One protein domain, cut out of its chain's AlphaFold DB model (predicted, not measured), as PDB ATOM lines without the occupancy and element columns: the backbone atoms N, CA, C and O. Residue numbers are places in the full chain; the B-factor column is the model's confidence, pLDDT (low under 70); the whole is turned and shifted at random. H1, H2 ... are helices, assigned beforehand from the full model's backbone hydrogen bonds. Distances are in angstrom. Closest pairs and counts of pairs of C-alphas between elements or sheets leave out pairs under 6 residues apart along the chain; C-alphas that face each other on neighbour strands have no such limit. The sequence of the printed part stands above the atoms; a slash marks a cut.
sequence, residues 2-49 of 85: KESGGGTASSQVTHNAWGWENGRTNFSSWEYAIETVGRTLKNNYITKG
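This is residues 2 to 49 of the 85 residues of an uncharacterized protein of Parcubacteria group bacterium GW2011_GWA1_36_12 (UniProt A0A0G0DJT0). What shape is this? It has little regular structure: a small body, mostly loops with the short helix H1, from which residues 38 to 49, the later part of H2 and the tail after it, stick out as an arm. What is it made of? The 48 printed residues hold two named helices, H1 then H2, and no named strand; the class is all helix, with 19 residues in named elements. It is elongated, 33 by 21 by 16 A, and only just compact, close to loose, with a radius of gyration of the C-alphas of 11.1 A.

Where is the longest helix? H2, residues 30 to 44, runs 20.8 A from C-alpha 30 at (227.761, 219.249, 228.873) to C-alpha 44 at (215.581, 206.296, 218.092). Where is H1? It holds residues 20 to 23.

How does H1 stand to H2? They are only just apart, their closest C-alphas 8.2 A from each other. What do the backbones show? In H2 every O i to N i+4 pair is within hydrogen-bond range; H1 is too short for such a pair.

How far does it reach? The C-alphas farthest apart, of Val 13 and Gly 49, are 34.0 A apart. Are there cuts or long links? The printed part has no cut, and the link from H1 to H2 is short. Where is confidence low? Residues 2 to 12 have pLDDT under 70.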
ATOM      1  N   LYS A   2     223.527 223.083 214.456       65.19
ATOM      2  CA  LYS A   2     222.451 223.828 213.771       65.19
ATOM      3  C   LYS A   2     221.428 224.443 214.735       65.19
ATOM      4  O   LYS A   2     221.097 225.613 214.590       65.19
ATOM      5  N   GLU A   3     221.010 223.684 215.742       65.69
ATOM      6  CA  GLU A   3     219.923 224.059 216.664       65.69
ATOM      7  C   GLU A   3     220.251 225.247 217.587       65.69
ATOM      8  O   GLU A   3     219.355 225.902 218.104       65.69
ATOM      9  N   SER A   4     221.533 225.563 217.783       62.25
ATOM     10  CA  SER A   4     221.986 226.652 218.665       62.25
ATOM     11  C   SER A   4     223.020 227.575 218.021       62.25
ATOM     12  O   SER A   4     223.672 228.343 218.727       62.25
ATOM     13  N   GLY A   5     223.252 227.463 216.708       69.81
ATOM     14  CA  GLY A   5     224.339 228.188 216.041       69.81
ATOM     15  C   GLY A   5     225.722 227.860 216.622       69.81
ATOM     16  O   GLY A   5     226.547 228.749 216.801       69.81
ATOM     17  N   GLY A   6     225.959 226.597 216.995       65.25
ATOM     18  CA  GLY A   6     227.206 226.180 217.652       65.25
ATOM     19  C   GLY A   6     227.274 226.506 219.145       65.25
ATOM     20  O   GLY A   6     228.366 226.685 219.663       65.25
ATOM     21  N   GLY A   7     226.133 226.584 219.832       59.59
ATOM     22  CA  GLY A   7     226.063 226.897 221.264       59.59
ATOM     23  C   GLY A   7     225.997 228.395 221.583       59.59
ATOM     24  O   GLY A   7     225.959 228.766 222.750       59.59
ATOM     25  N   THR A   8     225.947 229.259 220.567       61.16
ATOM     26  CA  THR A   8     225.871 230.722 220.730       61.16
ATOM     27  C   THR A   8     224.484 231.198 221.158       61.16
ATOM     28  O   THR A   8     224.371 232.172 221.895       61.16
ATOM     29  N   ALA A   9     223.429 230.493 220.740       63.19
ATOM     30  CA  ALA A   9     222.047 230.796 221.114       63.19
ATOM     31  C   ALA A   9     221.579 230.071 222.392       63.19
ATOM     32  O   ALA A   9     220.513 230.382 222.919       63.19
ATOM     33  N   SER A  10     222.349 229.103 222.903       59.59
ATOM     34  CA  SER A  10     222.032 228.423 224.163       59.59
ATOM     35  C   SER A  10     222.567 229.219 225.349       59.59
ATOM     36  O   SER A  10     223.751 229.556 225.379       59.59
ATOM     37  N   SER A  11     221.736 229.458 226.369       62.91
ATOM     38  CA  SER A  11     222.248 229.890 227.673       62.91
ATOM     39  C   SER A  11     223.208 228.817 228.185       62.91
ATOM     40  O   SER A  11     222.801 227.675 228.391       62.91
ATOM     41  N   GLN A  12     224.488 229.163 228.368       66.00
ATOM     42  CA  GLN A  12     225.528 228.193 228.747       66.00
ATOM     43  C   GLN A  12     225.206 227.454 230.054       66.00
ATOM     44  O   GLN A  12     225.677 226.343 230.259       66.00
ATOM     45  N   VAL A  13     224.348 228.038 230.893       77.12
ATOM     46  CA  VAL A  13     223.873 227.452 232.152       77.12
ATOM     47  C   VAL A  13     223.030 226.191 231.928       77.12
ATOM     48  O   VAL A  13     222.983 225.323 232.794       77.12
ATOM     49  N   THR A  14     222.348 226.071 230.787       85.31
ATOM     50  CA  THR A  14     221.408 224.967 230.536       85.31
ATOM     51  C   THR A  14     222.066 223.762 229.875       85.31
ATOM     52  O   THR A  14     221.467 222.688 229.843       85.31
ATOM     53  N   HIS A  15     223.275 223.937 229.323       91.12
ATOM     54  CA  HIS A  15     224.004 222.934 228.542       91.12
ATOM     55  C   HIS A  15     223.165 222.305 227.403       91.12
ATOM     56  O   HIS A  15     223.388 221.167 226.994       91.12
ATOM     57  N   ASN A  16     222.170 223.036 226.883       89.75
ATOM     58  CA  ASN A  16     221.212 222.540 225.894       89.75
ATOM     59  C   ASN A  16     221.456 223.168 224.513       89.75
ATOM     60  O   ASN A  16     220.738 224.065 224.069       89.75
ATOM     61  N   ALA A  17     222.483 222.682 223.816       89.19
ATOM     62  CA  ALA A  17     222.842 223.151 222.476       89.19
ATOM     63  C   ALA A  17     222.019 222.506 221.337       89.19
ATOM     64  O   ALA A  17     222.220 222.859 220.171       89.19
ATOM     65  N   TRP A  18     221.124 221.565 221.655       88.69
ATOM     66  CA  TRP A  18     220.364 220.756 220.689       88.69
ATOM     67  C   TRP A  18     218.870 221.091 220.655       88.69
ATOM     68  O   TRP A  18     218.122 220.426 219.949       88.69
ATOM     69  N   GLY A  19     218.418 222.081 221.432       85.31
ATOM     70  CA  GLY A  19     216.996 222.426 221.505       85.31
ATOM     71  C   GLY A  19     216.140 221.333 222.154       85.31
ATOM     72  O   GLY A  19     214.950 221.230 221.861       85.31
ATOM     73  N   TRP A  20     216.723 220.521 223.045       88.19
ATOM     74  CA  TRP A  20     216.036 219.409 223.706       88.19
ATOM     75  C   TRP A  20     214.756 219.879 224.406       88.19
ATOM     76  O   TRP A  20     214.777 220.904 225.094       88.19
ATOM     77  N   GLU A  21     213.651 219.162 224.179       87.94
ATOM     78  CA  GLU A  21     212.292 219.534 224.612       87.94
ATOM     79  C   GLU A  21     211.905 220.983 224.267       87.94
ATOM     80  O   GLU A  21     211.332 221.706 225.084       87.94
ATOM     81  N   ASN A  22     212.222 221.430 223.048       84.88
ATOM     82  CA  ASN A  22     212.034 222.820 222.613       84.88
ATOM     83  C   ASN A  22     212.803 223.825 223.494       84.88
ATOM     84  O   ASN A  22     212.301 224.903 223.810       84.88
ATOM     85  N   GLY A  23     214.001 223.440 223.940       85.31
ATOM     86  CA  GLY A  23     214.887 224.258 224.772       85.31
ATOM     87  C   GLY A  23     214.500 224.343 226.252       85.31
ATOM     88  O   GLY A  23     215.107 225.121 226.983       85.31
ATOM     89  N   ARG A  24     213.503 223.575 226.714       87.50
ATOM     90  CA  ARG A  24     213.008 223.642 228.104       87.50
ATOM     91  C   ARG A  24     213.883 222.894 229.104       87.50
ATOM     92  O   ARG A  24     213.815 223.166 230.300       87.50
ATOM     93  N   THR A  25     214.681 221.948 228.630       92.00
ATOM     94  CA  THR A  25     215.515 221.119 229.496       92.00
ATOM     95  C   THR A  25     216.791 221.851 229.891       92.00
ATOM     96  O   THR A  25     217.511 222.361 229.029       92.00
ATOM     97  N   ASN A  26     217.091 221.825 231.191       93.75
ATOM     98  CA  ASN A  26     218.374 222.231 231.757       93.75
ATOM     99  C   ASN A  26     219.152 220.971 232.140       93.75
ATOM    100  O   ASN A  26     218.790 220.284 233.095       93.75
ATOM    101  N   PHE A  27     220.201 220.654 231.388       94.44
ATOM    102  CA  PHE A  27     221.081 219.543 231.720       94.44
ATOM    103  C   PHE A  27     222.057 219.943 232.828       94.44
ATOM    104  O   PHE A  27     222.476 221.097 232.936       94.44
ATOM    105  N   SER A  28     222.454 218.958 233.634       94.00
ATOM    106  CA  SER A  28     223.392 219.143 234.743       94.00
ATOM    107  C   SER A  28     224.819 219.464 234.291       94.00
ATOM    108  O   SER A  28     225.541 220.132 235.024       94.00
ATOM    109  N   SER A  29     225.233 218.987 233.113       94.56
ATOM    110  CA  SER A  29     226.534 219.288 232.508       94.56
ATOM    111  C   SER A  29     226.521 219.049 230.995       94.56
ATOM    112  O   SER A  29     225.603 218.407 230.468       94.56
ATOM    113  N   TRP A  30     227.557 219.530 230.297       92.44
ATOM    114  CA  TRP A  30     227.761 219.249 228.873       92.44
ATOM    115  C   TRP A  30     227.935 217.755 228.598       92.44
ATOM    116  O   TRP A  30     227.344 217.243 227.652       92.44
ATOM    117  N   GLU A  31     228.694 217.043 229.428       95.38
ATOM    118  CA  GLU A  31     228.941 215.605 229.283       95.38
ATOM    119  C   GLU A  31     227.631 214.821 229.367       95.38
ATOM    120  O   GLU A  31     227.348 213.991 228.502       95.38
ATOM    121  N   TYR A  32     226.794 215.141 230.361       95.31
ATOM    122  CA  TYR A  32     225.489 214.504 230.517       95.31
ATOM    123  C   TYR A  32     224.552 214.816 229.342       95.31
ATOM    124  O   TYR A  32     223.852 213.926 228.850       95.31
ATOM    125  N   ALA A  33     224.558 216.060 228.852       94.62
ATOM    126  CA  ALA A  33     223.782 216.449 227.679       94.62
ATOM    127  C   ALA A  33     224.226 215.677 226.423       94.62
ATOM    128  O   ALA A  33     223.393 215.080 225.740       94.62
ATOM    129  N   ILE A  34     225.536 215.628 226.152       95.06
ATOM    130  CA  ILE A  34     226.120 214.921 225.003       95.06
ATOM    131  C   ILE A  34     225.780 213.432 225.056       95.06
ATOM    132  O   ILE A  34     225.337 212.870 224.053       95.06
ATOM    133  N   GLU A  35     225.939 212.793 226.218       97.00
ATOM    134  CA  GLU A  35     225.607 211.378 226.383       97.00
ATOM    135  C   GLU A  35     224.112 211.126 226.144       97.00
ATOM    136  O   GLU A  35     223.745 210.214 225.399       97.00
ATOM    137  N   THR A  36     223.242 211.955 226.726       96.56
ATOM    138  CA  THR A  36     221.783 211.817 226.606       96.56
ATOM    139  C   THR A  36     221.322 211.964 225.157       96.56
ATOM    140  O   THR A  36     220.581 211.119 224.634       96.56
ATOM    141  N   VAL A  37     221.791 213.012 224.478       94.31
ATOM    142  CA  VAL A  37     221.462 213.269 223.074       94.31
ATOM    143  C   VAL A  37     222.023 212.155 222.189       94.31
ATOM    144  O   VAL A  37     221.294 211.602 221.363       94.31
ATOM    145  N   GLY A  38     223.282 211.754 222.398       95.38
ATOM    146  CA  GLY A  38     223.940 210.695 221.630       95.38
ATOM    147  C   GLY A  38     223.250 209.335 221.763       95.38
ATOM    148  O   GLY A  38     222.962 208.681 220.755       95.38
ATOM    149  N   ARG A  39     222.899 208.923 222.989       97.31
ATOM    150  CA  ARG A  39     222.130 207.689 223.235       97.31
ATOM    151  C   ARG A  39     220.770 207.733 222.558       97.31
ATOM    152  O   ARG A  39     220.345 206.739 221.967       97.31
ATOM    153  N   THR A  40     220.098 208.879 222.598       95.06
ATOM    154  CA  THR A  40     218.789 209.007 221.960       95.06
ATOM    155  C   THR A  40     218.885 208.934 220.443       95.06
ATOM    156  O   THR A  40     218.099 208.216 219.826       95.06
ATOM    157  N   LEU A  41     219.874 209.594 219.833       94.69
ATOM    158  CA  LEU A  41     220.137 209.470 218.399       94.69
ATOM    159  C   LEU A  41     220.382 208.007 218.008       94.69
ATOM    160  O   LEU A  41     219.755 207.492 217.077       94.69
ATOM    161  N   LYS A  42     221.218 207.296 218.775       96.06
ATOM    162  CA  LYS A  42     221.495 205.874 218.542       96.06
ATOM    163  C   LYS A  42     220.228 205.018 218.603       96.06
ATOM    164  O   LYS A  42     219.988 204.221 217.694       96.06
ATOM    165  N   ASN A  43     219.428 205.166 219.654       96.69
ATOM    166  CA  ASN A  43     218.282 204.292 219.905       96.69
ATOM    167  C   ASN A  43     217.096 204.606 218.988       96.69
ATOM    168  O   ASN A  43     216.463 203.697 218.452       96.69
ATOM    169  N   ASN A  44     216.806 205.890 218.776       94.69
ATOM    170  CA  ASN A  44     215.581 206.296 218.092       94.69
ATOM    171  C   ASN A  44     215.725 206.365 216.575       94.69
ATOM    172  O   ASN A  44     214.702 206.250 215.896       94.69
ATOM    173  N   TYR A  45     216.951 206.509 216.063       96.19
ATOM    174  CA  TYR A  45     217.216 206.720 214.641       96.19
ATOM    175  C   TYR A  45     218.160 205.657 214.079       96.19
ATOM    176  O   TYR A  45     217.747 204.829 213.267       96.19
ATOM    177  N   ILE A  46     219.401 205.606 214.570       96.56
ATOM    178  CA  ILE A  46     220.457 204.770 213.974       96.56
ATOM    179  C   ILE A  46     220.119 203.276 214.070       96.56
ATOM    180  O   ILE A  46     220.286 202.536 213.107       96.56
ATOM    181  N   THR A  47     219.602 202.816 215.215       97.31
ATOM    182  CA  THR A  47     219.204 201.406 215.411       97.31
ATOM    183  C   THR A  47     218.039 200.997 214.504       97.31
ATOM    184  O   THR A  47     217.860 199.817 214.224       97.31
ATOM    185  N   LYS A  48     217.281 201.969 213.985       96.56
ATOM    186  CA  LYS A  48     216.202 201.754 213.011       96.56
ATOM    187  C   LYS A  48     216.670 201.893 211.557       96.56
ATOM    188  O   LYS A  48     215.841 201.872 210.656       96.56
ATOM    189  N   GLY A  49     217.974 202.056 211.323       97.25
ATOM    190  CA  GLY A  49     218.558 202.200 209.988       97.25
ATOM    191  C   GLY A  49     218.521 203.619 209.413       97.25
ATOM    192  O   GLY A  49     218.864 203.794 208.249       97.25
TER     193      GLY A  49